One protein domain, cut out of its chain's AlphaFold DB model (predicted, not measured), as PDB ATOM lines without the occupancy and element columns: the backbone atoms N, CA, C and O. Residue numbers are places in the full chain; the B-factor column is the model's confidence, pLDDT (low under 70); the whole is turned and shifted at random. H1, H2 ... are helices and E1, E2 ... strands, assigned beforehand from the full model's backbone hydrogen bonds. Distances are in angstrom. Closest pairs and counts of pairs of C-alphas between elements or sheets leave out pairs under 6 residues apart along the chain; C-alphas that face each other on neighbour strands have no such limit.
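This is residues 13 to 147 of the 258 residues of an uncharacterized protein of Vitrella brassicaformis (strain CCMP3155) (UniProt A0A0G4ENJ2). The short helix H5 lies in the middle, with H2 and H6 side by side next to one of its ends and H3 meeting it at the other, while H1 makes one end of the longest axis and the end of H6 the other. A small three-stranded sheet, E3-E4-E5, has residues 132 to 138 of H6 over one face, and the hairpin E1-E2 sits next to its E3 edge. The printed part has 135 residues, in the order H1 H2 H3 H4 H5 E1 E2 E3 E4 E5 H6; both sheets are antiparallel and the class is mixed, helices and strands. It is compact, with a radius of gyration of the C-alphas of 14.2 A and spans of 44 by 34 by 28 A.

Begin at H1, residues 13 to 25, which only just touches H3, residues 54 to 60, with 3 pairs of C-alphas within 8 A; the closest are those of Tyr 15 and Pro 54, 6.2 A. H2, residues 30 to 41, touches H6, residues 132 to 146, at a shallow tilt of 11 degrees, the same way; their closest C-alphas, Leu 35 and Thr 133, are 6.9 A apart. H4, residues 63 to 67, is close to but not clearly touching H5, residues 71 to 77; the closest C-alphas, Phe 66 and Arg 74, are 5.9 A apart. H5 is the hub: it touches H2, closest C-alphas Cys 32 and Ala 72 at 6.5 A, and only just touches H3 and H6, with 3 pairs within 8 A each. Next look at the hairpin of E1, residues 90 to 93, and E2, residues 96 to 99, where N 91 and O 98 are 2.9 A apart. E3, residues 108 to 110, E4, residues 122 to 124, and E5, residues 127 to 129, form a meander, each strand the antiparallel neighbour of the one before; N 109 and O 123 are 2.9 A apart, as are N 124 and O 127. H6 is on this sheet at a height of 11.6 A, two layers, slantwise to E5 at 36 degrees on the local plane. In H1 to H6 every O i to N i+4 pair is within hydrogen-bond range.

Find C-alpha 13 at (14.430, -10.574, 7.782); H1 runs 17.9 A from there. H2 covers 16.8 A. E1 begins at C-alpha 90, (-6.909, -15.443, -7.826). H6 runs 21.7 A to C-alpha 146 at (-12.211, -24.516, -25.112).

The C-alphas farthest apart, Val 13 and Asp 146, are 44.6 A apart. The printed part has no cut; the links H2 to H3, H5 to E1 and E3 to E4 are long. Residues 85 to 86, 101 to 105, 112 to 116 and 147 have pLDDT under 70.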
ATOM      1  N   VAL A  13      15.160 -10.231   6.553       90.25
ATOM      2  CA  VAL A  13      14.430 -10.574   7.782       90.25
ATOM      3  C   VAL A  13      12.919 -10.483   7.570       90.25
ATOM      4  O   VAL A  13      12.214 -11.435   7.882       90.25
ATOM      5  N   SER A  14      12.415  -9.392   6.982       87.81
ATOM      6  CA  SER A  14      10.984  -9.227   6.672       87.81
ATOM      7  C   SER A  14      10.461 -10.336   5.759       87.81
ATOM      8  O   SER A  14       9.419 -10.919   6.042       87.81
ATOM      9  N   TYR A  15      11.212 -10.677   4.710       89.94
ATOM     10  CA  TYR A  15      10.891 -11.795   3.827       89.94
ATOM     11  C   TYR A  15      10.812 -13.118   4.602       89.94
ATOM     12  O   TYR A  15       9.796 -13.801   4.527       89.94
ATOM     13  N   LEU A  16      11.839 -13.455   5.391       92.62
ATOM     14  CA  LEU A  16      11.875 -14.711   6.148       92.62
ATOM     15  C   LEU A  16      10.749 -14.807   7.181       92.62
ATOM     16  O   LEU A  16      10.139 -15.863   7.300       92.62
ATOM     17  N   LEU A  17      10.428 -13.715   7.879       93.50
ATOM     18  CA  LEU A  17       9.307 -13.679   8.824       93.50
ATOM     19  C   LEU A  17       7.964 -13.903   8.122       93.50
ATOM     20  O   LEU A  17       7.108 -14.608   8.644       93.50
ATOM     21  N   ARG A  18       7.780 -13.342   6.923       93.62
ATOM     22  CA  ARG A  18       6.565 -13.564   6.126       93.62
ATOM     23  C   ARG A  18       6.478 -14.995   5.597       93.62
ATOM     24  O   ARG A  18       5.389 -15.555   5.590       93.62
ATOM     25  N   VAL A  19       7.600 -15.590   5.180       92.81
ATOM     26  CA  VAL A  19       7.652 -17.011   4.797       92.81
ATOM     27  C   VAL A  19       7.312 -17.900   5.989       92.81
ATOM     28  O   VAL A  19       6.469 -18.779   5.851       92.81
ATOM     29  N   LEU A  20       7.924 -17.655   7.151       94.25
ATOM     30  CA  LEU A  20       7.653 -18.410   8.372       94.25
ATOM     31  C   LEU A  20       6.168 -18.338   8.737       94.25
ATOM     32  O   LEU A  20       5.538 -19.373   8.912       94.25
ATOM     33  N   TYR A  21       5.593 -17.135   8.711       94.81
ATOM     34  CA  TYR A  21       4.170 -16.929   8.962       94.81
ATOM     35  C   TYR A  21       3.278 -17.733   8.013       94.81
ATOM     36  O   TYR A  21       2.319 -18.363   8.433       94.81
ATOM     37  N   VAL A  22       3.597 -17.743   6.717       93.25
ATOM     38  CA  VAL A  22       2.854 -18.526   5.722       93.25
ATOM     39  C   VAL A  22       2.961 -20.031   5.978       93.25
ATOM     40  O   VAL A  22       2.005 -20.755   5.718       93.25
ATOM     41  N   ILE A  23       4.107 -20.514   6.457       91.50
ATOM     42  CA  ILE A  23       4.293 -21.929   6.796       91.50
ATOM     43  C   ILE A  23       3.460 -22.296   8.029       91.50
ATOM     44  O   ILE A  23       2.805 -23.335   8.019       91.50
ATOM     45  N   GLU A  24       3.461 -21.444   9.055       93.38
ATOM     46  CA  GLU A  24       2.744 -21.666  10.317       93.38
ATOM     47  C   GLU A  24       1.222 -21.534  10.149       93.38
ATOM     48  O   GLU A  24       0.469 -22.409  10.566       93.38
ATOM     49  N   GLU A  25       0.766 -20.481   9.469       94.00
ATOM     50  CA  GLU A  25      -0.654 -20.100   9.370       94.00
ATOM     51  C   GLU A  25      -1.301 -20.485   8.030       94.00
ATOM     52  O   GLU A  25      -2.485 -20.226   7.780       94.00
ATOM     53  N   GLY A  26      -0.528 -21.087   7.125       88.62
ATOM     54  CA  GLY A  26      -1.016 -21.563   5.833       88.62
ATOM     55  C   GLY A  26      -1.903 -22.797   5.940       88.62
ATOM     56  O   GLY A  26      -2.660 -23.065   5.011       88.62
ATOM     57  N   GLY A  27      -1.846 -23.529   7.053       90.69
ATOM     58  CA  GLY A  27      -2.654 -24.725   7.272       90.69
ATOM     59  C   GLY A  27      -2.126 -25.973   6.561       90.69
ATOM     60  O   GLY A  27      -0.934 -26.099   6.272       90.69
ATOM     61  N   ARG A  28      -3.012 -26.936   6.276       89.81
ATOM     62  CA  ARG A  28      -2.627 -28.238   5.699       89.81
ATOM     63  C   ARG A  28      -2.471 -28.190   4.184       89.81
ATOM     64  O   ARG A  28      -3.445 -28.029   3.452       89.81
ATOM     65  N   TRP A  29      -1.257 -28.435   3.702       89.69
ATOM     66  CA  TRP A  29      -0.907 -28.308   2.284       89.69
ATOM     67  C   TRP A  29      -1.315 -29.494   1.397       89.69
ATOM     68  O   TRP A  29      -1.257 -29.367   0.177       89.69
ATOM     69  N   ASP A  30      -1.753 -30.627   1.956       86.12
ATOM     70  CA  ASP A  30      -2.002 -31.888   1.227       86.12
ATOM     71  C   ASP A  30      -2.852 -31.708  -0.053       86.12
ATOM     72  O   ASP A  30      -2.519 -32.195  -1.142       86.12
ATOM     73  N   ARG A  31      -3.961 -30.962   0.057       82.19
ATOM     74  CA  ARG A  31      -4.864 -30.688  -1.074       82.19
ATOM     75  C   ARG A  31      -4.261 -29.734  -2.090       82.19
ATOM     76  O   ARG A  31      -4.466 -29.910  -3.292       82.19
ATOM     77  N   CYS A  32      -3.533 -28.730  -1.615       90.44
ATOM     78  CA  CYS A  32      -2.890 -27.758  -2.479       90.44
ATOM     79  C   CYS A  32      -1.718 -28.385  -3.239       90.44
ATOM     80  O   CYS A  32      -1.599 -28.164  -4.435       90.44
ATOM     81  N   VAL A  33      -0.946 -29.276  -2.610       92.25
ATOM     82  CA  VAL A  33       0.067 -30.110  -3.280       92.25
ATOM     83  C   VAL A  33      -0.568 -30.922  -4.408       92.25
ATOM     84  O   VAL A  33      -0.077 -30.898  -5.535       92.25
ATOM     85  N   SER A  34      -1.707 -31.569  -4.142       92.44
ATOM     86  CA  SER A  34      -2.426 -32.327  -5.176       92.44
ATOM     87  C   SER A  34      -2.884 -31.432  -6.341       92.44
ATOM     88  O   SER A  34      -2.766 -31.794  -7.513       92.44
ATOM     89  N   LEU A  35      -3.368 -30.221  -6.037       94.06
ATOM     90  CA  LEU A  35      -3.732 -29.217  -7.042       94.06
ATOM     91  C   LEU A  35      -2.512 -28.724  -7.839       94.06
ATOM     92  O   LEU A  35      -2.600 -28.606  -9.055       94.06
ATOM     93  N   ILE A  36      -1.378 -28.475  -7.184       94.50
ATOM     94  CA  ILE A  36      -0.124 -28.055  -7.819       94.50
ATOM     95  C   ILE A  36       0.341 -29.110  -8.827       94.50
ATOM     96  O   ILE A  36       0.696 -28.760  -9.953       94.50
ATOM     97  N   HIS A  37       0.296 -30.397  -8.465       95.00
ATOM     98  CA  HIS A  37       0.608 -31.481  -9.400       95.00
ATOM     99  C   HIS A  37      -0.363 -31.511 -10.576       95.00
ATOM    100  O   HIS A  37       0.090 -31.559 -11.720       95.00
ATOM    101  N   CYS A  38      -1.667 -31.371 -10.311       93.50
ATOM    102  CA  CYS A  38      -2.677 -31.289 -11.363       93.50
ATOM    103  C   CYS A  38      -2.368 -30.141 -12.336       93.50
ATOM    104  O   CYS A  38      -2.277 -30.370 -13.537       93.50
ATOM    105  N   LEU A  39      -2.129 -28.925 -11.835       92.44
ATOM    106  CA  LEU A  39      -1.814 -27.747 -12.650       92.44
ATOM    107  C   LEU A  39      -0.497 -27.907 -13.423       92.44
ATOM    108  O   LEU A  39      -0.427 -27.559 -14.602       92.44
ATOM    109  N   LYS A  40       0.540 -28.485 -12.807       92.44
ATOM    110  CA  LYS A  40       1.808 -28.809 -13.481       92.44
ATOM    111  C   LYS A  40       1.595 -29.819 -14.612       92.44
ATOM    112  O   LYS A  40       2.127 -29.626 -15.701       92.44
ATOM    113  N   ASN A  41       0.787 -30.855 -14.402       92.06
ATOM    114  CA  ASN A  41       0.497 -31.867 -15.422       92.06
ATOM    115  C   ASN A  41      -0.519 -31.381 -16.483       92.06
ATOM    116  O   ASN A  41      -0.540 -31.910 -17.598       92.06
ATOM    117  N   CYS A  42      -1.271 -30.310 -16.197       88.44
ATOM    118  CA  CYS A  42      -1.962 -29.470 -17.186       88.44
ATOM    119  C   CYS A  42      -1.017 -28.492 -17.915       88.44
ATOM    120  O   CYS A  42      -1.444 -27.831 -18.850       88.44
ATOM    121  N   ARG A  43       0.256 -28.390 -17.502       86.94
ATOM    122  CA  ARG A  43       1.259 -27.384 -17.919       86.94
ATOM    123  C   ARG A  43       0.808 -25.926 -17.751       86.94
ATOM    124  O   ARG A  43       1.249 -25.038 -18.475       86.94
ATOM    125  N   GLU A  44      -0.032 -25.699 -16.747       86.12
ATOM    126  CA  GLU A  44      -0.459 -24.375 -16.288       86.12
ATOM    127  C   GLU A  44       0.555 -23.733 -15.335       86.12
ATOM    128  O   GLU A  44       0.566 -22.518 -15.151       86.12
ATOM    129  N   LEU A  45       1.441 -24.546 -14.753       88.06
ATOM    130  CA  LEU A  45       2.561 -24.091 -13.934       88.06
ATOM    131  C   LEU A  45       3.902 -24.300 -14.658       88.06
ATOM    132  O   LEU A  45       4.078 -25.321 -15.324       88.06
ATOM    133  N   PRO A  46       4.871 -23.376 -14.498       78.00
ATOM    134  CA  PRO A  46       6.146 -23.406 -15.218       78.00
ATOM    135  C   PRO A  46       7.009 -24.639 -14.917       78.00
ATOM    136  O   PRO A  46       7.547 -25.239 -15.842       78.00
ATOM    137  N   SER A  47       7.182 -25.009 -13.645       83.31
ATOM    138  CA  SER A  47       7.856 -26.240 -13.198       83.31
ATOM    139  C   SER A  47       7.779 -26.366 -11.671       83.31
ATOM    140  O   SER A  47       7.442 -25.404 -10.979       83.31
ATOM    141  N   LEU A  48       8.074 -27.563 -11.150       89.44
ATOM    142  CA  LEU A  48       8.256 -27.822  -9.718       89.44
ATOM    143  C   LEU A  48       9.743 -28.095  -9.432       89.44
ATOM    144  O   LEU A  48      10.401 -28.680 -10.295       89.44
ATOM    145  N   PRO A  49      10.267 -27.730  -8.243       90.69
ATOM    146  CA  PRO A  49       9.564 -27.132  -7.099       90.69
ATOM    147  C   PRO A  49       9.232 -25.638  -7.281       90.69
ATOM    148  O   PRO A  49       9.932 -24.912  -7.984       90.69
ATOM    149  N   ILE A  50       8.178 -25.160  -6.608       88.00
ATOM    150  CA  ILE A  50       7.849 -23.726  -6.550       88.00
ATOM    151  C   ILE A  50       8.714 -23.079  -5.465       88.00
ATOM    152  O   ILE A  50       8.519 -23.319  -4.277       88.00
ATOM    153  N   ILE A  51       9.663 -22.240  -5.874       90.06
ATOM    154  CA  ILE A  51      10.462 -21.434  -4.945       90.06
ATOM    155  C   ILE A  51       9.671 -20.171  -4.600       90.06
ATOM    156  O   ILE A  51       9.417 -19.360  -5.493       90.06
ATOM    157  N   ILE A  52       9.302 -19.996  -3.328       90.12
ATOM    158  CA  ILE A  52       8.605 -18.796  -2.838       90.12
ATOM    159  C   ILE A  52       9.576 -17.615  -2.802       90.12
ATOM    160  O   ILE A  52      10.588 -17.634  -2.107       90.12
ATOM    161  N   THR A  53       9.256 -16.565  -3.540       90.94
ATOM    162  CA  THR A  53      10.011 -15.319  -3.657       90.94
ATOM    163  C   THR A  53       9.295 -14.184  -2.911       90.94
ATOM    164  O   THR A  53       8.123 -14.314  -2.547       90.94
ATOM    165  N   PRO A  54       9.958 -13.037  -2.681       90.94
ATOM    166  CA  PRO A  54       9.282 -11.857  -2.141       90.94
ATOM    167  C   PRO A  54       8.074 -11.403  -2.978       90.94
ATOM    168  O   PRO A  54       7.116 -10.871  -2.422       90.94
ATOM    169  N   ASP A  55       8.092 -11.625  -4.298       89.62
ATOM    170  CA  ASP A  55       6.966 -11.293  -5.178       89.62
ATOM    171  C   ASP A  55       5.712 -12.088  -4.844       89.62
ATOM    172  O   ASP A  55       4.650 -11.486  -4.705       89.62
ATOM    173  N   ASP A  56       5.833 -13.395  -4.613       90.75
ATOM    174  CA  ASP A  56       4.710 -14.246  -4.205       90.75
ATOM    175  C   ASP A  56       4.029 -13.704  -2.954       90.75
ATOM    176  O   ASP A  56       2.815 -13.520  -2.906       90.75
ATOM    177  N   LEU A  57       4.835 -13.367  -1.949       91.81
ATOM    178  CA  LEU A  57       4.336 -12.837  -0.689       91.81
ATOM    179  C   LEU A  57       3.655 -11.485  -0.900       91.81
ATOM    180  O   LEU A  57       2.641 -11.198  -0.267       91.81
ATOM    181  N   ARG A  58       4.183 -10.625  -1.779       89.62
ATOM    182  CA  ARG A  58       3.526  -9.357  -2.132       89.62
ATOM    183  C   ARG A  58       2.151  -9.586  -2.764       89.62
ATOM    184  O   ARG A  58       1.233  -8.850  -2.416       89.62
ATOM    185  N   GLN A  59       1.999 -10.605  -3.611       89.06
ATOM    186  CA  GLN A  59       0.717 -10.931  -4.252       89.06
ATOM    187  C   GLN A  59      -0.337 -11.448  -3.267       89.06
ATOM    188  O   GLN A  59      -1.520 -11.151  -3.422       89.06
ATOM    189  N   VAL A  60       0.075 -12.156  -2.210       89.69
ATOM    190  CA  VAL A  60      -0.842 -12.616  -1.150       89.69
ATOM    191  C   VAL A  60      -1.581 -11.451  -0.482       89.69
ATOM    192  O   VAL A  60      -2.767 -11.572  -0.156       89.69
ATOM    193  N   GLY A  61      -0.891 -10.320  -0.309       89.00
ATOM    194  CA  GLY A  61      -1.400  -9.118   0.342       89.00
ATOM    195  C   GLY A  61      -0.933  -8.969   1.792       89.00
ATOM    196  O   GLY A  61       0.146  -9.427   2.181       89.00
ATOM    197  N   SER A  62      -1.727  -8.256   2.592       90.94
ATOM    198  CA  SER A  62      -1.439  -8.030   4.010       90.94
ATOM    199  C   SER A  62      -1.771  -9.260   4.858       90.94
ATOM    200  O   SER A  62      -2.578 -10.103   4.466       90.94
ATOM    201  N   ARG A  63      -1.200  -9.323   6.065       92.62
ATOM    202  CA  ARG A  63      -1.519 -10.357   7.061       92.62
ATOM    203  C   ARG A  63      -3.026 -10.454   7.330       92.62
ATOM    204  O   ARG A  63      -3.586 -11.534   7.250       92.62
ATOM    205  N   ALA A  64      -3.698  -9.315   7.517       92.25
ATOM    206  CA  ALA A  64      -5.145  -9.288   7.724       92.25
ATOM    207  C   ALA A  64      -5.925  -9.908   6.549       92.25
ATOM    208  O   ALA A  64      -6.886 -10.636   6.765       92.25
ATOM    209  N   VAL A  65      -5.507  -9.663   5.301       91.38
ATOM    210  CA  VAL A  65      -6.137 -10.290   4.124       91.38
ATOM    211  C   VAL A  65      -5.930 -11.804   4.140       91.38
ATOM    212  O   VAL A  65      -6.886 -12.548   3.921       91.38
ATOM    213  N   PHE A  66      -4.710 -12.254   4.427       92.81
ATOM    214  CA  PHE A  66      -4.379 -13.672   4.533       92.81
ATOM    215  C   PHE A  66      -5.227 -14.380   5.597       92.81
ATOM    216  O   PHE A  66      -5.872 -15.380   5.297       92.81
ATOM    217  N   ASP A  67      -5.329 -13.807   6.794       92.12
ATOM    218  CA  ASP A  67      -6.028 -14.427   7.924       92.12
ATOM    219  C   ASP A  67      -7.543 -14.549   7.681       92.12
ATOM    220  O   ASP A  67      -8.176 -15.490   8.157       92.12
ATOM    221  N   THR A  68      -8.137 -13.665   6.870       90.12
ATOM    222  CA  THR A  68      -9.569 -13.756   6.513       90.12
ATOM    223  C   THR A  68      -9.906 -14.861   5.511       90.12
ATOM    224  O   THR A  68     -11.080 -15.171   5.314       90.12
ATOM    225  N   ARG A  69      -8.905 -15.437   4.840       92.06
ATOM    226  CA  ARG A  69      -9.104 -16.477   3.823       92.06
ATOM    227  C   ARG A  69      -9.145 -17.873   4.453       92.06
ATOM    228  O   ARG A  69      -8.412 -18.108   5.411       92.06
ATOM    229  N   PRO A  70      -9.906 -18.824   3.881       92.06
ATOM    230  CA  PRO A  70      -9.745 -20.247   4.184       92.06
ATOM    231  C   PRO A  70      -8.337 -20.758   3.833       92.06
ATOM    232  O   PRO A  70      -7.700 -20.214   2.926       92.06
ATOM    233  N   GLU A  71      -7.873 -21.830   4.486       93.50
ATOM    234  CA  GLU A  71      -6.518 -22.387   4.301       93.50
ATOM    235  C   GLU A  71      -6.180 -22.660   2.828       93.50
ATOM    236  O   GLU A  71      -5.161 -22.191   2.322       93.50
ATOM    237  N   ALA A  72      -7.064 -23.335   2.090       93.25
ATOM    238  CA  ALA A  72      -6.830 -23.636   0.678       93.25
ATOM    239  C   ALA A  72      -6.640 -22.369  -0.178       93.25
ATOM    240  O   ALA A  72      -5.834 -22.358  -1.110       93.25
ATOM    241  N   VAL A  73      -7.343 -21.282   0.156       94.00
ATOM    242  CA  VAL A  73      -7.243 -19.994  -0.547       94.00
ATOM    243  C   VAL A  73      -5.960 -19.265  -0.149       94.00
ATOM    244  O   VAL A  73      -5.291 -18.702  -1.015       94.00
ATOM    245  N   ARG A  74      -5.576 -19.309   1.135       94.25
ATOM    246  CA  ARG A  74      -4.283 -18.804   1.630       94.25
ATOM    247  C   ARG A  74      -3.129 -19.441   0.860       94.25
ATOM    248  O   ARG A  74      -2.326 -18.725   0.262       94.25
ATOM    249  N   GLN A  75      -3.106 -20.769   0.801       94.06
ATOM    250  CA  GLN A  75      -2.075 -21.547   0.111       94.06
ATOM    251  C   GLN A  75      -2.051 -21.251  -1.390       94.06
ATOM    252  O   GLN A  75      -0.998 -20.966  -1.955       94.06
ATOM    253  N   TYR A  76      -3.217 -21.260  -2.041       94.31
ATOM    254  CA  TYR A  76      -3.317 -20.997  -3.476       94.31
ATOM    255  C   TYR A  76      -2.882 -19.579  -3.853       94.31
ATOM    256  O   TYR A  76      -2.223 -19.387  -4.874       94.31
ATOM    257  N   SER A  77      -3.188 -18.584  -3.009       92.94
ATOM    258  CA  SER A  77      -2.841 -17.180  -3.261       92.94
ATOM    259  C   SER A  77      -1.338 -16.920  -3.405       92.94
ATOM    260  O   SER A  77      -0.948 -15.916  -3.993       92.94
ATOM    261  N   LEU A  78      -0.490 -17.834  -2.918       92.69
ATOM    262  CA  LEU A  78       0.963 -17.723  -3.034       92.69
ATOM    263  C   LEU A  78       1.473 -17.959  -4.448       92.69
ATOM    264  O   LEU A  78       2.490 -17.391  -4.812       92.69
ATOM    265  N   PHE A  79       0.805 -18.791  -5.243       91.38
ATOM    266  CA  PHE A  79       1.285 -19.149  -6.581       91.38
ATOM    267  C   PHE A  79       0.237 -18.955  -7.674       91.38
ATOM    268  O   PHE A  79       0.550 -19.156  -8.845       91.38
ATOM    269  N   SER A  80      -0.983 -18.529  -7.338       91.12
ATOM    270  CA  SER A  80      -2.066 -18.318  -8.305       91.12
ATOM    271  C   SER A  80      -1.685 -17.365  -9.436       91.12
ATOM    272  O   SER A  80      -2.135 -17.540 -10.560       91.12
ATOM    273  N   TYR A  81      -0.839 -16.370  -9.156       87.81
ATOM    274  CA  TYR A  81      -0.361 -15.405 -10.151       87.81
ATOM    275  C   TYR A  81       0.668 -15.992 -11.134       87.81
ATOM    276  O   TYR A  81       0.940 -15.390 -12.169       87.81
ATOM    277  N   ARG A  82       1.275 -17.139 -10.798       87.69
ATOM    278  CA  ARG A  82       2.244 -17.849 -11.652       87.69
ATOM    279  C   ARG A  82       1.579 -18.763 -12.664       87.69
ATOM    280  O   ARG A  82       2.269 -19.309 -13.523       87.69
ATOM    281  N   ILE A  83       0.281 -18.989 -12.513       86.19
ATOM    282  CA  ILE A  83      -0.476 -19.772 -13.471       86.19
ATOM    283  C   ILE A  83      -0.466 -18.983 -14.774       86.19
ATOM    284  O   ILE A  83      -0.816 -17.803 -14.785       86.19
ATOM    285  N   PHE A  84       0.002 -19.615 -15.852       74.62
ATOM    286  CA  PHE A  84       0.113 -18.961 -17.161       74.62
ATOM    287  C   PHE A  84      -1.224 -18.395 -17.640       74.62
ATOM    288  O   PHE A  84      -1.256 -17.463 -18.444       74.62
ATOM    289  N   ASP A  85      -2.306 -18.966 -17.126       67.81
ATOM    290  CA  ASP A  85      -3.662 -18.663 -17.489       67.81
ATOM    291  C   ASP A  85      -4.402 -17.793 -16.452       67.81
ATOM    292  O   ASP A  85      -4.600 -18.153 -15.286       67.81
ATOM    293  N   ALA A  86      -4.908 -16.647 -16.917       68.81
ATOM    294  CA  ALA A  86      -5.756 -15.753 -16.136       68.81
ATOM    295  C   ALA A  86      -7.100 -16.393 -15.728       68.81
ATOM    296  O   ALA A  86      -7.776 -15.863 -14.844       68.81
ATOM    297  N   TYR A  87      -7.505 -17.527 -16.319       78.25
ATOM    298  CA  TYR A  87      -8.775 -18.185 -15.990       78.25
ATOM    299  C   TYR A  87      -8.768 -18.910 -14.640       78.25
ATOM    300  O   TYR A  87      -9.835 -19.216 -14.115       78.25
ATOM    301  N   ALA A  88      -7.602 -19.151 -14.045       86.75
ATOM    302  CA  ALA A  88      -7.497 -19.708 -12.697       86.75
ATOM    303  C   ALA A  88      -6.822 -18.742 -11.708       86.75
ATOM    304  O   ALA A  88      -6.699 -19.058 -10.523       86.75
ATOM    305  N   GLY A  89      -6.405 -17.556 -12.160       89.19
ATOM    306  CA  GLY A  89      -5.773 -16.551 -11.310       89.19
ATOM    307  C   GLY A  89      -6.713 -16.063 -10.206       89.19
ATOM    308  O   GLY A  89      -7.859 -15.701 -10.468       89.19
ATOM    309  N   LEU A  90      -6.219 -16.047  -8.966       91.31
ATOM    310  CA  LEU A  90      -6.909 -15.443  -7.826       91.31
ATOM    311  C   LEU A  90      -6.568 -13.953  -7.766       91.31
ATOM    312  O   LEU A  90      -5.396 -13.589  -7.685       91.31
ATOM    313  N   VAL A  91      -7.591 -13.104  -7.765       89.81
ATOM    314  CA  VAL A  91      -7.465 -11.647  -7.633       89.81
ATOM    315  C   VAL A  91      -8.383 -11.168  -6.520       89.81
ATOM    316  O   VAL A  91      -9.464 -11.717  -6.325       89.81
ATOM    317  N   ARG A  92      -7.972 -10.125  -5.791       88.38
ATOM    318  CA  ARG A  92      -8.826  -9.465  -4.801       88.38
ATOM    319  C   ARG A  92      -9.261  -8.093  -5.304       88.38
ATOM    320  O   ARG A  92      -8.413  -7.261  -5.614       88.38
ATOM    321  N   ALA A  93     -10.566  -7.849  -5.346       88.00
ATOM    322  CA  ALA A  93     -11.163  -6.577  -5.744       88.00
ATOM    323  C   ALA A  93     -12.274  -6.208  -4.754       88.00
ATOM    324  O   ALA A  93     -13.042  -7.066  -4.332       88.00
ATOM    325  N   ASN A  94     -12.341  -4.942  -4.329       88.44
ATOM    326  CA  ASN A  94     -13.346  -4.452  -3.370       88.44
ATOM    327  C   ASN A  94     -13.457  -5.298  -2.083       88.44
ATOM    328  O   ASN A  94     -14.539  -5.507  -1.542       88.44
ATOM    329  N   GLY A  95     -12.323  -5.820  -1.602       88.06
ATOM    330  CA  GLY A  95     -12.269  -6.654  -0.400       88.06
ATOM    331  C   GLY A  95     -12.742  -8.100  -0.584       88.06
ATOM    332  O   GLY A  95     -12.688  -8.854   0.385       88.06
ATOM    333  N   GLN A  96     -13.138  -8.498  -1.794       90.88
ATOM    334  CA  GLN A  96     -13.614  -9.838  -2.129       90.88
ATOM    335  C   GLN A  96     -12.635 -10.552  -3.061       90.88
ATOM    336  O   GLN A  96     -11.933  -9.922  -3.852       90.88
ATOM    337  N   ASP A  97     -12.567 -11.874  -2.942       92.62
ATOM    338  CA  ASP A  97     -11.719 -12.713  -3.783       92.62
ATOM    339  C   ASP A  97     -12.488 -13.152  -5.040       92.62
ATOM    340  O   ASP A  97     -13.681 -13.444  -4.988       92.62
ATOM    341  N   HIS A  98     -11.804 -13.207  -6.176       92.06
ATOM    342  CA  HIS A  98     -12.339 -13.558  -7.489       92.06
ATOM    343  C   HIS A  98     -11.391 -14.543  -8.178       92.06
ATOM    344  O   HIS A  98     -10.176 -14.444  -8.018       92.06
ATOM    345  N   VAL A  99     -11.935 -15.466  -8.974       89.88
ATOM    346  CA  VAL A  99     -11.160 -16.390  -9.824       89.88
ATOM    347  C   VAL A  99     -11.770 -16.467 -11.213       89.88
ATOM    348  O   VAL A  99     -12.994 -16.553 -11.343       89.88
ATOM    349  N   GLY A 100     -10.933 -16.458 -12.245       78.56
ATOM    350  CA  GLY A 100     -11.392 -16.443 -13.631       78.56
ATOM    351  C   GLY A 100     -11.086 -15.147 -14.371       78.56
ATOM    352  O   GLY A 100     -10.609 -14.175 -13.779       78.56
ATOM    353  N   PRO A 101     -11.378 -15.107 -15.681       66.88
ATOM    354  CA  PRO A 101     -11.136 -13.925 -16.491       66.88
ATOM    355  C   PRO A 101     -11.980 -12.741 -15.992       66.88
ATOM    356  O   PRO A 101     -13.162 -12.885 -15.674       66.88
ATOM    357  N   SER A 102     -11.360 -11.557 -15.984       57.16
ATOM    358  CA  SER A 102     -11.851 -10.285 -15.415       57.16
ATOM    359  C   SER A 102     -13.263  -9.839 -15.839       57.16
ATOM    360  O   SER A 102     -13.810  -8.920 -15.236       57.16
ATOM    361  N   TRP A 103     -13.848 -10.437 -16.877       48.47
ATOM    362  CA  TRP A 103     -15.126 -10.029 -17.477       48.47
ATOM    363  C   TRP A 103     -16.327 -10.868 -16.996       48.47
ATOM    364  O   TRP A 103     -17.455 -10.608 -17.401       48.47
ATOM    365  N   LEU A 104     -16.101 -11.887 -16.153       54.34
ATOM    366  CA  LEU A 104     -17.128 -12.841 -15.688       54.34
ATOM    367  C   LEU A 104     -17.132 -13.070 -14.165       54.34
ATOM    368  O   LEU A 104     -17.931 -13.858 -13.644       54.34
ATOM    369  N   THR A 105     -16.228 -12.418 -13.440       68.81
ATOM    370  CA  THR A 105     -15.859 -12.794 -12.078       68.81
ATOM    371  C   THR A 105     -16.847 -12.283 -11.041       68.81
ATOM    372  O   THR A 105     -16.683 -11.226 -10.437       68.81
ATOM    373  N   HIS A 106     -17.862 -13.095 -10.769       87.12
ATOM    374  CA  HIS A 106     -18.630 -12.970  -9.539       87.12
ATOM    375  C   HIS A 106     -17.685 -13.168  -8.339       87.12
ATOM    376  O   HIS A 106     -16.778 -14.003  -8.425       87.12
ATOM    377  N   PRO A 107     -17.870 -12.428  -7.235       91.56
ATOM    378  CA  PRO A 107     -17.070 -12.636  -6.038       91.56
ATOM    379  C   PRO A 107     -17.268 -14.056  -5.509       91.56
ATOM    380  O   PRO A 107     -18.373 -14.613  -5.547       91.56
ATOM    381  N   LEU A 108     -16.184 -14.639  -5.008       92.88
ATOM    382  CA  LEU A 108     -16.218 -15.913  -4.321       92.88
ATOM    383  C   LEU A 108     -16.957 -15.766  -3.000       92.88
ATOM    384  O   LEU A 108     -16.718 -14.849  -2.218       92.88
ATOM    385  N   THR A 109     -17.852 -16.711  -2.742       92.94
ATOM    386  CA  THR A 109     -18.456 -16.896  -1.426       92.94
ATOM    387  C   THR A 109     -18.006 -18.242  -0.884       92.94
ATOM    388  O   THR A 109     -18.310 -19.281  -1.473       92.94
ATOM    389  N   TYR A 110     -17.283 -18.219   0.230       90.06
ATOM    390  CA  TYR A 110     -16.861 -19.418   0.945       90.06
ATOM    391  C   TYR A 110     -17.993 -19.848   1.872       90.06
ATOM    392  O   TYR A 110     -18.346 -19.137   2.810       90.06
ATOM    393  N   VAL A 111     -18.614 -20.980   1.563       82.75
ATOM    394  CA  VAL A 111     -19.735 -21.527   2.322       82.75
ATOM    395  C   VAL A 111     -19.166 -22.484   3.361       82.75
ATOM    396  O   VAL A 111     -18.951 -23.664   3.095       82.75
ATOM    397  N   THR A 112     -18.919 -21.980   4.560       67.31
ATOM    398  CA  THR A 112     -18.531 -22.795   5.713       67.31
ATOM    399  C   THR A 112     -19.778 -23.404   6.350       67.31
ATOM    400  O   THR A 112     -20.383 -22.835   7.252       67.31
ATOM    401  N   ILE A 113     -20.190 -24.576   5.854       63.91
ATOM    402  CA  ILE A 113     -21.160 -25.436   6.563       63.91
ATOM    403  C   ILE A 113     -20.494 -26.032   7.817       63.91
ATOM    404  O   ILE A 113     -21.147 -26.246   8.832       63.91
ATOM    405  N   ASP A 114     -19.176 -26.235   7.746       62.44
ATOM    406  CA  ASP A 114     -18.302 -26.638   8.840       62.44
ATOM    407  C   ASP A 114     -17.137 -25.641   8.907       62.44
ATOM    408  O   ASP A 114     -16.435 -25.431   7.916       62.44
ATOM    409  N   LEU A 115     -16.962 -24.990  10.060       55.25
ATOM    410  CA  LEU A 115     -15.911 -23.990  10.289       55.25
ATOM    411  C   LEU A 115     -14.500 -24.598  10.296       55.25
ATOM    412  O   LEU A 115     -13.525 -23.853  10.310       55.25
ATOM    413  N   THR A 116     -14.391 -25.928  10.285       66.56
ATOM    414  CA  THR A 116     -13.116 -26.651  10.284       66.56
ATOM    415  C   THR A 116     -12.695 -27.159   8.906       66.56
ATOM    416  O   THR A 116     -11.594 -27.694   8.790       66.56
ATOM    417  N   ASP A 117     -13.516 -27.004   7.853       80.38
ATOM    418  CA  ASP A 117     -13.135 -27.451   6.505       80.38
ATOM    419  C   ASP A 117     -12.041 -26.517   5.940       80.38
ATOM    420  O   ASP A 117     -12.331 -25.354   5.637       80.38
ATOM    421  N   PRO A 118     -10.786 -26.990   5.768       88.06
ATOM    422  CA  PRO A 118      -9.690 -26.155   5.271       88.06
ATOM    423  C   PRO A 118      -9.891 -25.737   3.804       88.06
ATOM    424  O   PRO A 118      -9.254 -24.797   3.325       88.06
ATOM    425  N   ASP A 119     -10.779 -26.423   3.079       90.19
ATOM    426  CA  ASP A 119     -11.077 -26.205   1.665       90.19
ATOM    427  C   ASP A 119     -12.603 -26.147   1.449       90.19
ATOM    428  O   ASP A 119     -13.206 -27.073   0.885       90.19
ATOM    429  N   PRO A 120     -13.258 -25.071   1.930       90.31
ATOM    430  CA  PRO A 120     -14.704 -25.030   2.077       90.31
ATOM    431  C   PRO A 120     -15.422 -25.021   0.721       90.31
ATOM    432  O   PRO A 120     -14.888 -24.508  -0.275       90.31
ATOM    433  N   PRO A 121     -16.670 -25.527   0.666       91.56
ATOM    434  CA  PRO A 121     -17.535 -25.350  -0.489       91.56
ATOM    435  C   PRO A 121     -17.548 -23.894  -0.945       91.56
ATOM    436  O   PRO A 121     -17.691 -22.968  -0.151       91.56
ATOM    437  N   THR A 122     -17.366 -23.682  -2.240       92.25
ATOM    438  CA  THR A 122     -17.159 -22.343  -2.791       92.25
ATOM    439  C   THR A 122     -18.228 -22.061  -3.827       92.25
ATOM    440  O   THR A 122     -18.503 -22.893  -4.688       92.25
ATOM    441  N   LYS A 123     -18.849 -20.886  -3.757       92.12
ATOM    442  CA  LYS A 123     -19.805 -20.404  -4.753       92.12
ATOM    443  C   LYS A 123     -19.164 -19.307  -5.596       92.12
ATOM    444  O   LYS A 123     -18.539 -18.397  -5.060       92.12
ATOM    445  N   CYS A 124     -19.369 -19.384  -6.906       90.50
ATOM    446  CA  CYS A 124     -19.005 -18.354  -7.873       90.50
ATOM    447  C   CYS A 124     -20.180 -18.156  -8.840       90.50
ATOM    448  O   CYS A 124     -20.502 -19.029  -9.653       90.50
ATOM    449  N   GLY A 125     -20.878 -17.025  -8.707       89.31
ATOM    450  CA  GLY A 125     -22.092 -16.734  -9.472       89.31
ATOM    451  C   GLY A 125     -23.189 -17.775  -9.229       89.31
ATOM    452  O   GLY A 125     -23.610 -17.991  -8.089       89.31
ATOM    453  N   LYS A 126     -23.652 -18.430 -10.301       89.44
ATOM    454  CA  LYS A 126     -24.650 -19.515 -10.235       89.44
ATOM    455  C   LYS A 126     -24.046 -20.896  -9.968       89.44
ATOM    456  O   LYS A 126     -24.796 -21.861  -9.879       89.44
ATOM    457  N   TYR A 127     -22.727 -21.023  -9.851       90.06
ATOM    458  CA  TYR A 127     -22.080 -22.313  -9.623       90.06
ATOM    459  C   TYR A 127     -21.665 -22.474  -8.166       90.06
ATOM    460  O   TYR A 127     -21.106 -21.558  -7.567       90.06
ATOM    461  N   VAL A 128     -21.919 -23.654  -7.614       91.50
ATOM    462  CA  VAL A 128     -21.422 -24.091  -6.308       91.50
ATOM    463  C   VAL A 128     -20.489 -25.267  -6.541       91.50
ATOM    464  O   VAL A 128     -20.791 -26.140  -7.352       91.50
ATOM    465  N   TYR A 129     -19.367 -25.289  -5.842       91.00
ATOM    466  CA  TYR A 129     -18.333 -26.310  -5.935       91.00
ATOM    467  C   TYR A 129     -18.164 -26.975  -4.575       91.00
ATOM    468  O   TYR A 129     -18.345 -26.337  -3.536       91.00
ATOM    469  N   CYS A 130     -17.802 -28.260  -4.578       90.00
ATOM    470  CA  CYS A 130     -17.540 -29.022  -3.354       90.00
ATOM    471  C   CYS A 130     -16.467 -28.387  -2.469       90.00
ATOM    472  O   CYS A 130     -16.474 -28.629  -1.264       90.00
ATOM    473  N   SER A 131     -15.530 -27.657  -3.069       91.69
ATOM    474  CA  SER A 131     -14.397 -27.030  -2.403       91.69
ATOM    475  C   SER A 131     -13.835 -25.878  -3.244       91.69
ATOM    476  O   SER A 131     -14.204 -25.730  -4.417       91.69
ATOM    477  N   PHE A 132     -12.944 -25.063  -2.678       93.12
ATOM    478  CA  PHE A 132     -12.242 -24.027  -3.434       93.12
ATOM    479  C   PHE A 132     -11.278 -24.650  -4.451       93.12
ATOM    480  O   PHE A 132     -11.222 -24.234  -5.605       93.12
ATOM    481  N   THR A 133     -10.541 -25.697  -4.087       93.69
ATOM    482  CA  THR A 133      -9.632 -26.316  -5.065       93.69
ATOM    483  C   THR A 133     -10.384 -26.964  -6.238       93.69
ATOM    484  O   THR A 133      -9.850 -27.031  -7.344       93.69
ATOM    485  N   ASP A 134     -11.642 -27.373  -6.049       92.75
ATOM    486  CA  ASP A 134     -12.494 -27.914  -7.114       92.75
ATOM    487  C   ASP A 134     -12.935 -26.869  -8.146       92.75
ATOM    488  O   ASP A 134     -13.020 -27.205  -9.330       92.75
ATOM    489  N   ILE A 135     -13.167 -25.608  -7.746       92.50
ATOM    490  CA  ILE A 135     -13.406 -24.540  -8.734       92.50
ATOM    491  C   ILE A 135     -12.158 -24.308  -9.586       92.50
ATOM    492  O   ILE A 135     -12.288 -24.143 -10.795       92.50
ATOM    493  N   ILE A 136     -10.958 -24.375  -9.000       93.56
ATOM    494  CA  ILE A 136      -9.715 -24.223  -9.765       93.56
ATOM    495  C   ILE A 136      -9.575 -25.340 -10.801       93.56
ATOM    496  O   ILE A 136      -9.387 -25.048 -11.979       93.56
ATOM    497  N   VAL A 137      -9.747 -26.604 -10.398       92.50
ATOM    498  CA  VAL A 137      -9.683 -27.735 -11.342       92.50
ATOM    499  C   VAL A 137     -10.725 -27.590 -12.451       92.50
ATOM    500  O   VAL A 137     -10.415 -27.833 -13.614       92.50
ATOM    501  N   PHE A 138     -11.947 -27.167 -12.120       91.25
ATOM    502  CA  PHE A 138     -12.991 -26.932 -13.114       91.25
ATOM    503  C   PHE A 138     -12.642 -25.809 -14.102       91.25
ATOM    504  O   PHE A 138     -12.881 -25.963 -15.298       91.25
ATOM    505  N   LEU A 139     -12.093 -24.688 -13.627       89.31
ATOM    506  CA  LEU A 139     -11.718 -23.559 -14.480       89.31
ATOM    507  C   LEU A 139     -10.558 -23.924 -15.408       89.31
ATOM    508  O   LEU A 139     -10.644 -23.681 -16.612       89.31
ATOM    509  N   THR A 140      -9.531 -24.587 -14.873       88.19
ATOM    510  CA  THR A 140      -8.449 -25.154 -15.683       88.19
ATOM    511  C   THR A 140      -8.997 -26.136 -16.714       88.19
ATOM    512  O   THR A 140      -8.583 -26.125 -17.871       88.19
ATOM    513  N   ASP A 141      -9.968 -26.966 -16.330       86.31
ATOM    514  CA  ASP A 141     -10.551 -27.931 -17.248       86.31
ATOM    515  C   ASP A 141     -11.324 -27.289 -18.407       86.31
ATOM    516  O   ASP A 141     -11.138 -27.639 -19.574       86.31
ATOM    517  N   LYS A 142     -12.190 -26.329 -18.078       83.75
ATOM    518  CA  LYS A 142     -12.933 -25.527 -19.053       83.75
ATOM    519  C   LYS A 142     -11.994 -24.940 -20.099       83.75
ATOM    520  O   LYS A 142     -12.234 -25.093 -21.297       83.75
ATOM    521  N   HIS A 143     -10.886 -24.367 -19.645       78.62
ATOM    522  CA  HIS A 143      -9.894 -23.792 -20.534       78.62
ATOM    523  C   HIS A 143      -9.210 -24.839 -21.433       78.62
ATOM    524  O   HIS A 143      -9.089 -24.620 -22.641       78.62
ATOM    525  N   LEU A 144      -8.854 -26.018 -20.895       78.38
ATOM    526  CA  LEU A 144      -8.335 -27.133 -21.702       78.38
ATOM    527  C   LEU A 144      -9.318 -27.545 -22.808       78.38
ATOM    528  O   LEU A 144      -8.891 -27.851 -23.919       78.38
ATOM    529  N   THR A 145     -10.625 -27.550 -22.519       74.62
ATOM    530  CA  THR A 145     -11.654 -27.948 -23.493       74.62
ATOM    531  C   THR A 145     -11.980 -26.893 -24.539       74.62
ATOM    532  O   THR A 145     -12.339 -27.260 -25.656       74.62
ATOM    533  N   ASP A 146     -11.854 -25.609 -24.203       74.06
ATOM    534  CA  ASP A 146     -12.211 -24.516 -25.112       74.06
ATOM    535  C   ASP A 146     -11.152 -24.317 -26.217       74.06
ATOM    536  O   ASP A 146     -11.375 -23.582 -27.177       74.06
ATOM    537  N   GLY A 147     -10.006 -25.011 -26.131       63.66
ATOM    538  CA  GLY A 147      -9.001 -25.080 -27.199       63.66
ATOM    539  C   GLY A 147      -8.228 -23.778 -27.430       63.66
ATOM    540  O   GLY A 147      -7.444 -23.687 -28.373       63.66
TER     541      GLY A 147